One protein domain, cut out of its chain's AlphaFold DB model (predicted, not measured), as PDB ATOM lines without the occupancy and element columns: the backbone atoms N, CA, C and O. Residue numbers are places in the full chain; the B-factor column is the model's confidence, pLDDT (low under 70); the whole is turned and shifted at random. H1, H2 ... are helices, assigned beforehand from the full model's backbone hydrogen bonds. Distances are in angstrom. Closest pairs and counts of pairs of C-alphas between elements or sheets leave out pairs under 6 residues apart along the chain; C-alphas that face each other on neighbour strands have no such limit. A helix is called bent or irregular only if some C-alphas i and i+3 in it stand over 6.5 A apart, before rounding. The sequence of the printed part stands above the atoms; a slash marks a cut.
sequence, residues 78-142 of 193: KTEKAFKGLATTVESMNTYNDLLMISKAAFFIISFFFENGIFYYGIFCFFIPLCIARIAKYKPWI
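What this domain is: This is residues 78 to 142 of the 193 residues of an uncharacterized protein of Holosporales bacterium (UniProt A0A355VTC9). This is a long helical hairpin: H2 and H3 run side by side in opposite ways, and the short helix H1 sits beyond the end of H2 where H2 begins. The printed part has 65 residues with three named helices in the order H1, H2, H3 and no named strand; the class is all helix. The whole is loose, with a radius of gyration of the C-alphas of 14.2 A, and a rod in outline, spanning 46 by 20 by 17 A.

Where its parts are: Find C-alpha 80 at (33.328, -8.237, 34.817); H1 begins there and takes residues 80 to 86. Go on to C-alpha 90 at (27.013, -7.704, 28.436), where H2 begins; it takes residues 90 to 111 and is 31.4 A long from first to last C-alpha. H3 takes residues 117 to 135, 25.0 A from first to last C-alpha, and ends at C-alpha 135, (13.526, -1.958, 26.822). Look near residue 127 for a kink of 43 degrees in H3; H3 is irregular, but only just, with C-alphas 126 and 129 6.8 A apart.

How they stand to each other: Start with H2 and H3, a helical hairpin joined by a tight link. They touch, and their closest C-alphas, those of Ser 111 and Gly 117, are 4.0 A apart. They run opposite ways at a shallow tilt of 21 degrees, though the line of H3 is a rough one. Back at H1, a tight link leads to H2. The two are close but not clearly touching; their closest C-alphas, those of Phe 83 and Val 90, are 7.3 A apart. They run the same way at a steep tilt of 66 degrees. H1 and H3 are apart. In H1 and H2 every O i to N i+4 pair is within hydrogen-bond range; in H3, 13 of 15 are.

The domain as a whole: The two C-alphas farthest apart, those of Lys 81 and Glu 115, are 46.5 A apart. The printed part has no cut, and neither link is long. In the B-factor column, the mean pLDDT of the printed part is 72.4; look for values under 70 at residues 78 to 92 and 136 to 142.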
ATOM      1  N   LYS A  78      34.677  -3.362  28.951       55.03
ATOM      2  CA  LYS A  78      34.291  -3.244  30.370       55.03
ATOM      3  C   LYS A  78      34.670  -4.505  31.144       55.03
ATOM      4  O   LYS A  78      34.547  -5.619  30.649       55.03
ATOM      5  N   THR A  79      35.107  -4.328  32.391       54.91
ATOM      6  CA  THR A  79      35.452  -5.461  33.264       54.91
ATOM      7  C   THR A  79      34.214  -6.184  33.778       54.91
ATOM      8  O   THR A  79      33.173  -5.573  34.014       54.91
ATOM      9  N   GLU A  80      34.354  -7.471  34.097       49.56
ATOM     10  CA  GLU A  80      33.328  -8.237  34.817       49.56
ATOM     11  C   GLU A  80      32.918  -7.561  36.144       49.56
ATOM     12  O   GLU A  80      31.747  -7.574  36.529       49.56
ATOM     13  N   LYS A  81      33.865  -6.886  36.816       53.62
ATOM     14  CA  LYS A  81      33.599  -6.069  38.012       53.62
ATOM     15  C   LYS A  81      32.662  -4.890  37.719       53.62
ATOM     16  O   LYS A  81      31.789  -4.610  38.538       53.62
ATOM     17  N   ALA A  82      32.790  -4.236  36.562       54.81
ATOM     18  CA  ALA A  82      31.889  -3.159  36.148       54.81
ATOM     19  C   ALA A  82      30.456  -3.672  35.924       54.81
ATOM     20  O   ALA A  82      29.504  -3.052  36.393       54.81
ATOM     21  N   PHE A  83      30.293  -4.837  35.289       53.41
ATOM     22  CA  PHE A  83      28.977  -5.457  35.085       53.41
ATOM     23  C   PHE A  83      28.322  -5.902  36.403       53.41
ATOM     24  O   PHE A  83      27.132  -5.658  36.615       53.41
ATOM     25  N   LYS A  84      29.108  -6.468  37.330       51.84
ATOM     26  CA  LYS A  84      28.652  -6.839  38.683       51.84
ATOM     27  C   LYS A  84      28.236  -5.623  39.518       51.84
ATOM     28  O   LYS A  84      27.208  -5.679  40.185       51.84
ATOM     29  N   GLY A  85      28.986  -4.521  39.454       54.38
ATOM     30  CA  GLY A  85      28.671  -3.284  40.182       54.38
ATOM     31  C   GLY A  85      27.433  -2.542  39.660       54.38
ATOM     32  O   GLY A  85      26.765  -1.849  40.427       54.38
ATOM     33  N   LEU A  86      27.107  -2.707  38.376       50.69
ATOM     34  CA  LEU A  86      25.971  -2.054  37.714       50.69
ATOM     35  C   LEU A  86      24.698  -2.915  37.679       50.69
ATOM     36  O   LEU A  86      23.642  -2.411  37.301       50.69
ATOM     37  N   ALA A  87      24.773  -4.191  38.078       57.12
ATOM     38  CA  ALA A  87      23.706  -5.177  37.875       57.12
ATOM     39  C   ALA A  87      23.215  -5.223  36.409       57.12
ATOM     40  O   ALA A  87      22.023  -5.368  36.140       57.12
ATOM     41  N   THR A  88      24.146  -5.073  35.463       58.81
ATOM     42  CA  THR A  88      23.896  -5.082  34.012       58.81
ATOM     43  C   THR A  88      24.637  -6.243  33.364       58.81
ATOM     44  O   THR A  88      25.756  -6.551  33.771       58.81
ATOM     45  N   THR A  89      24.067  -6.851  32.327       64.31
ATOM     46  CA  THR A  89      24.731  -7.903  31.539       64.31
ATOM     47  C   THR A  89      25.380  -7.326  30.279       64.31
ATOM     48  O   THR A  89      24.949  -6.286  29.775       64.31
ATOM     49  N   VAL A  90      26.392  -8.016  29.741       66.69
ATOM     50  CA  VAL A  90      27.013  -7.704  28.436       66.69
ATOM     51  C   VAL A  90      25.948  -7.583  27.343       66.69
ATOM     52  O   VAL A  90      25.908  -6.587  26.626       66.69
ATOM     53  N   GLU A  91      25.032  -8.551  27.295       68.44
ATOM     54  CA  GLU A  91      23.912  -8.583  26.354       68.44
ATOM     55  C   GLU A  91      23.015  -7.345  26.488       68.44
ATOM     56  O   GLU A  91      22.813  -6.633  25.510       68.44
ATOM     57  N   SER A  92      22.575  -7.003  27.708       65.25
ATOM     58  CA  SER A  92      21.721  -5.825  27.945       65.25
ATOM     59  C   SER A  92      22.370  -4.516  27.493       65.25
ATOM     60  O   SER A  92      21.698  -3.609  27.006       65.25
ATOM     61  N   MET A  93      23.691  -4.415  27.634       70.00
ATOM     62  CA  MET A  93      24.448  -3.228  27.265       70.00
ATOM     63  C   MET A  93      24.673  -3.131  25.752       70.00
ATOM     64  O   MET A  93      24.571  -2.038  25.196       70.00
ATOM     65  N   ASN A  94      24.934  -4.255  25.083       73.06
ATOM     66  CA  ASN A  94      25.016  -4.305  23.625       73.06
ATOM     67  C   ASN A  94      23.666  -3.960  22.999       73.06
ATOM     68  O   ASN A  94      23.582  -3.012  22.225       73.06
ATOM     69  N   THR A  95      22.588  -4.609  23.446       73.69
ATOM     70  CA  THR A  95      21.225  -4.298  22.989       73.69
ATOM     71  C   THR A  95      20.876  -2.827  23.204       73.69
ATOM     72  O   THR A  95      20.279  -2.199  22.332       73.69
ATOM     73  N   TYR A  96      21.265  -2.246  24.342       78.69
ATOM     74  CA  TYR A  96      21.068  -0.824  24.607       78.69
ATOM     75  C   TYR A  96      21.785   0.065  23.584       78.69
ATOM     76  O   TYR A  96      21.170   0.973  23.022       78.69
ATOM     77  N   ASN A  97      23.071  -0.187  23.339       76.75
ATOM     78  CA  ASN A  97      23.880   0.615  22.426       76.75
ATOM     79  C   ASN A  97      23.417   0.478  20.969       76.75
ATOM     80  O   ASN A  97      23.300   1.493  20.280       76.75
ATOM     81  N   ASP A  98      23.078  -0.733  20.535       83.12
ATOM     82  CA  ASP A  98      22.611  -1.015  19.175       83.12
ATOM     83  C   ASP A  98      21.279  -0.318  18.903       83.12
ATOM     84  O   ASP A  98      21.142   0.436  17.935       83.12
ATOM     85  N   LEU A  99      20.306  -0.488  19.806       82.19
ATOM     86  CA  LEU A  99      19.011   0.180  19.699       82.19
ATOM     87  C   LEU A  99      19.171   1.698  19.717       82.19
ATOM     88  O   LEU A  99      18.467   2.395  18.983       82.19
ATOM     89  N   LEU A 100      20.080   2.227  20.541       83.25
ATOM     90  CA  LEU A 100      20.318   3.663  20.637       83.25
ATOM     91  C   LEU A 100      20.908   4.219  19.343       83.25
ATOM     92  O   LEU A 100      20.454   5.262  18.873       83.25
ATOM     93  N   MET A 101      21.887   3.530  18.758       84.56
ATOM     94  CA  MET A 101      22.489   3.921  17.488       84.56
ATOM     95  C   MET A 101      21.460   3.870  16.355       84.56
ATOM     96  O   MET A 101      21.267   4.873  15.668       84.56
ATOM     97  N   ILE A 102      20.753   2.745  16.200       86.56
ATOM     98  CA  ILE A 102      19.741   2.555  15.151       86.56
ATOM     99  C   ILE A 102      18.648   3.621  15.269       86.56
ATOM    100  O   ILE A 102      18.307   4.271  14.281       86.56
ATOM    101  N   SER A 103      18.142   3.858  16.482       86.69
ATOM    102  CA  SER A 103      17.081   4.843  16.718       86.69
ATOM    103  C   SER A 103      17.536   6.261  16.384       86.69
ATOM    104  O   SER A 103      16.798   7.008  15.744       86.69
ATOM    105  N   LYS A 104      18.760   6.645  16.774       86.12
ATOM    106  CA  LYS A 104      19.312   7.962  16.435       86.12
ATOM    107  C   LYS A 104      19.530   8.112  14.931       86.12
ATOM    108  O   LYS A 104      19.187   9.157  14.395       86.12
ATOM    109  N   ALA A 105      20.063   7.103  14.249       86.31
ATOM    110  CA  ALA A 105      20.274   7.160  12.805       86.31
ATOM    111  C   ALA A 105      18.943   7.277  12.045       86.31
ATOM    112  O   ALA A 105      18.779   8.174  11.220       86.31
ATOM    113  N   ALA A 106      17.962   6.433  12.381       88.12
ATOM    114  CA  ALA A 106      16.640   6.458  11.762       88.12
ATOM    115  C   ALA A 106      15.942   7.808  11.973       88.12
ATOM    116  O   ALA A 106      15.472   8.422  11.017       88.12
ATOM    117  N   PHE A 107      15.925   8.313  13.210       87.56
ATOM    118  CA  PHE A 107      15.262   9.580  13.511       87.56
ATOM    119  C   PHE A 107      15.982  10.774  12.879       87.56
ATOM    120  O   PHE A 107      15.327  11.717  12.446       87.56
ATOM    121  N   PHE A 108      17.313  10.730  12.762       86.56
ATOM    122  CA  PHE A 108      18.081  11.756  12.057       86.56
ATOM    123  C   PHE A 108      17.725  11.817  10.566       86.56
ATOM    124  O   PHE A 108      17.491  12.902  10.046       86.56
ATOM    125  N   ILE A 109      17.600  10.665   9.896       86.38
ATOM    126  CA  ILE A 109      17.172  10.592   8.488       86.38
ATOM    127  C   ILE A 109      15.763  11.163   8.326       86.38
ATOM    128  O   ILE A 109      15.539  12.017   7.472       86.38
ATOM    129  N   ILE A 110      14.825  10.740   9.178       85.31
ATOM    130  CA  ILE A 110      13.440  11.232   9.165       85.31
ATOM    131  C   ILE A 110      13.411  12.756   9.343       85.31
ATOM    132  O   ILE A 110      12.665  13.445   8.654       85.31
ATOM    133  N   SER A 111      14.275  13.295  10.203       85.56
ATOM    134  CA  SER A 111      14.349  14.728  10.510       85.56
ATOM    135  C   SER A 111      14.731  15.612   9.316       85.56
ATOM    136  O   SER A 111      14.450  16.806   9.352       85.56
ATOM    137  N   PHE A 112      15.319  15.071   8.246       81.06
ATOM    138  CA  PHE A 112      15.568  15.846   7.022       81.06
ATOM    139  C   PHE A 112      14.311  16.108   6.193       81.06
ATOM    140  O   PHE A 112      14.301  17.039   5.391       81.06
ATOM    141  N   PHE A 113      13.254  15.314   6.378       84.38
ATOM    142  CA  PHE A 113      12.016  15.433   5.604       84.38
ATOM    143  C   PHE A 113      11.001  16.403   6.221       84.38
ATOM    144  O   PHE A 113       9.967  16.664   5.609       84.38
ATOM    145  N   PHE A 114      11.280  16.946   7.409       83.25
ATOM    146  CA  PHE A 114      10.376  17.844   8.125       83.25
ATOM    147  C   PHE A 114      11.009  19.210   8.364       83.25
ATOM    148  O   PHE A 114      12.175  19.330   8.746       83.25
ATOM    149  N   GLU A 115      10.198  20.253   8.216       76.62
ATOM    150  CA  GLU A 115      10.568  21.604   8.618       76.62
ATOM    151  C   GLU A 115      10.819  21.628  10.139       76.62
ATOM    152  O   GLU A 115      10.017  21.124  10.927       76.62
ATOM    153  N   ASN A 116      11.974  22.152  10.562       79.81
ATOM    154  CA  ASN A 116      12.487  22.073  11.942       79.81
ATOM    155  C   ASN A 116      12.805  20.657  12.466       79.81
ATOM    156  O   ASN A 116      12.979  20.480  13.673       79.81
ATOM    157  N   GLY A 117      12.947  19.643  11.609       82.25
ATOM    158  CA  GLY A 117      13.214  18.272  12.056       82.25
ATOM    159  C   GLY A 117      14.462  18.124  12.939       82.25
ATOM    160  O   GLY A 117      14.438  17.364  13.902       82.25
ATOM    161  N   ILE A 118      15.518  18.919  12.713       81.31
ATOM    162  CA  ILE A 118      16.729  18.949  13.566       81.31
ATOM    163  C   ILE A 118      16.407  19.307  15.028       81.31
ATOM    164  O   ILE A 118      17.014  18.766  15.953       81.31
ATOM    165  N   PHE A 119      15.438  20.195  15.261       81.75
ATOM    166  CA  PHE A 119      15.015  20.552  16.614       81.75
ATOM    167  C   PHE A 119      14.339  19.361  17.309       81.75
ATOM    168  O   PHE A 119      14.702  19.001  18.432       81.75
ATOM    169  N   TYR A 120      13.425  18.682  16.609       82.00
ATOM    170  CA  TYR A 120      12.773  17.470  17.111       82.00
ATOM    171  C   TYR A 120      13.757  16.314  17.308       82.00
ATOM    172  O   TYR A 120      13.623  15.562  18.273       82.00
ATOM    173  N   TYR A 121      14.786  16.205  16.465       84.44
ATOM    174  CA  TYR A 121      15.891  15.269  16.653       84.44
ATOM    175  C   TYR A 121      16.631  15.507  17.973       84.44
ATOM    176  O   TYR A 121      16.915  14.556  18.704       84.44
ATOM    177  N   GLY A 122      16.907  16.772  18.309       79.12
ATOM    178  CA  GLY A 122      17.524  17.148  19.582       79.12
ATOM    179  C   GLY A 122      16.683  16.719  20.786       79.12
ATOM    180  O   GLY A 122      17.205  16.091  21.710       79.12
ATOM    181  N   ILE A 123      15.370  16.976  20.744       82.19
ATOM    182  CA  ILE A 123      14.424  16.534  21.784       82.19
ATOM    183  C   ILE A 123      14.405  15.005  21.877       82.19
ATOM    184  O   ILE A 123      14.542  14.443  22.964       82.19
ATOM    185  N   PHE A 124      14.288  14.314  20.743       85.50
ATOM    186  CA  PHE A 124      14.279  12.855  20.685       85.50
ATOM    187  C   PHE A 124      15.542  12.259  21.311       85.50
ATOM    188  O   PHE A 124      15.451  11.361  22.148       85.50
ATOM    189  N   CYS A 125      16.714  12.807  20.980       81.31
ATOM    190  CA  CYS A 125      18.003  12.366  21.508       81.31
ATOM    191  C   CYS A 125      18.121  12.482  23.036       81.31
ATOM    192  O   CYS A 125      18.916  11.750  23.627       81.31
ATOM    193  N   PHE A 126      17.336  13.355  23.674       76.75
ATOM    194  CA  PHE A 126      17.288  13.484  25.129       76.75
ATOM    195  C   PHE A 126      16.452  12.377  25.794       76.75
ATOM    196  O   PHE A 126      16.861  11.823  26.813       76.75
ATOM    197  N   PHE A 127      15.301  12.019  25.217       75.94
ATOM    198  CA  PHE A 127      14.355  11.074  25.830       75.94
ATOM    199  C   PHE A 127      14.577   9.616  25.421       75.94
ATOM    200  O   PHE A 127      14.389   8.710  26.236       75.94
ATOM    201  N   ILE A 128      15.017   9.369  24.185       79.19
ATOM    202  CA  ILE A 128      15.205   8.013  23.666       79.19
ATOM    203  C   ILE A 128      16.160   7.139  24.503       79.19
ATOM    204  O   ILE A 128      15.848   5.957  24.680       79.19
ATOM    205  N   PRO A 129      17.255   7.656  25.111       76.38
ATOM    206  CA  PRO A 129      18.130   6.831  25.938       76.38
ATOM    207  C   PRO A 129      17.405   6.256  27.162       76.38
ATOM    208  O   PRO A 129      17.728   5.152  27.586       76.38
ATOM    209  N   LEU A 130      16.415   6.962  27.717       74.50
ATOM    210  CA  LEU A 130      15.634   6.489  28.866       74.50
ATOM    211  C   LEU A 130      14.641   5.395  28.461       74.50
ATOM    212  O   LEU A 130      14.479   4.401  29.173       74.50
ATOM    213  N   CYS A 131      14.003   5.549  27.299       77.38
ATOM    214  CA  CYS A 131      13.086   4.548  26.752       77.38
ATOM    215  C   CYS A 131      13.822   3.246  26.415       77.38
ATOM    216  O   CYS A 131      13.401   2.167  26.830       77.38
ATOM    217  N   ILE A 132      14.961   3.349  25.728       76.44
ATOM    218  CA  ILE A 132      15.769   2.187  25.343       76.44
ATOM    219  C   ILE A 132      16.391   1.521  26.568       76.44
ATOM    220  O   ILE A 132      16.432   0.298  26.622       76.44
ATOM    221  N   ALA A 133      16.792   2.285  27.590       70.12
ATOM    222  CA  ALA A 133      17.274   1.721  28.851       70.12
ATOM    223  C   ALA A 133      16.240   0.774  29.481       70.12
ATOM    224  O   ALA A 133      16.581  -0.335  29.892       70.12
ATOM    225  N   ARG A 134      14.955   1.159  29.482       71.88
ATOM    226  CA  ARG A 134      13.871   0.279  29.947       71.88
ATOM    227  C   ARG A 134      13.711  -0.971  29.085       71.88
ATOM    228  O   ARG A 134      13.589  -2.056  29.645       71.88
ATOM    229  N   ILE A 135      13.717  -0.832  27.758       72.31
ATOM    230  CA  ILE A 135      13.526  -1.958  26.822       72.31
ATOM    231  C   ILE A 135      14.687  -2.952  26.921       72.31
ATOM    232  O   ILE A 135      14.471  -4.151  27.079       72.31
ATOM    233  N   ALA A 136      15.918  -2.447  26.906       64.12
ATOM    234  CA  ALA A 136      17.138  -3.241  26.976       64.12
ATOM    235  C   ALA A 136      17.420  -3.795  28.383       64.12
ATOM    236  O   ALA A 136      18.437  -4.451  28.589       64.12
ATOM    237  N   LYS A 137      16.556  -3.508  29.373       66.56
ATOM    238  CA  LYS A 137      16.781  -3.807  30.800       66.56
ATOM    239  C   LYS A 137      18.138  -3.288  31.301       66.56
ATOM    240  O   LYS A 137      18.698  -3.808  32.263       66.56
ATOM    241  N   TYR A 138      18.647  -2.238  30.663       58.75
ATOM    242  CA  TYR A 138      19.877  -1.565  31.037       58.75
ATOM    243  C   TYR A 138      19.552  -0.541  32.123       58.75
ATOM    244  O   TYR A 138      18.782   0.393  31.899       58.75
ATOM    245  N   LYS A 139      20.118  -0.707  33.322       57.56
ATOM    246  CA  LYS A 139      20.014   0.292  34.390       57.56
ATOM    247  C   LYS A 139      21.199   1.257  34.289       57.56
ATOM    248  O   LYS A 139      22.292   0.891  34.721       57.56
ATOM    249  N   PRO A 140      21.025   2.483  33.756       50.28
ATOM    250  CA  PRO A 140      22.035   3.512  33.939       50.28
ATOM    251  C   PRO A 140      22.175   3.761  35.440       50.28
ATOM    252  O   PRO A 140      21.178   3.930  36.145       50.28
ATOM    253  N   TRP A 141      23.405   3.728  35.945       45.59
ATOM    254  CA  TRP A 141      23.657   4.032  37.346       45.59
ATOM    255  C   TRP A 141      23.274   5.485  37.608       45.59
ATOM    256  O   TRP A 141      23.886   6.409  37.082       45.59
ATOM    257  N   ILE A 142      22.221   5.677  38.394       41.06
ATOM    258  CA  ILE A 142      21.847   6.973  38.940       41.06
ATOM    259  C   ILE A 142      22.332   6.917  40.379       41.06
ATOM    260  O   ILE A 142      21.768   6.181  41.189       41.06
TER     261      ILE A 142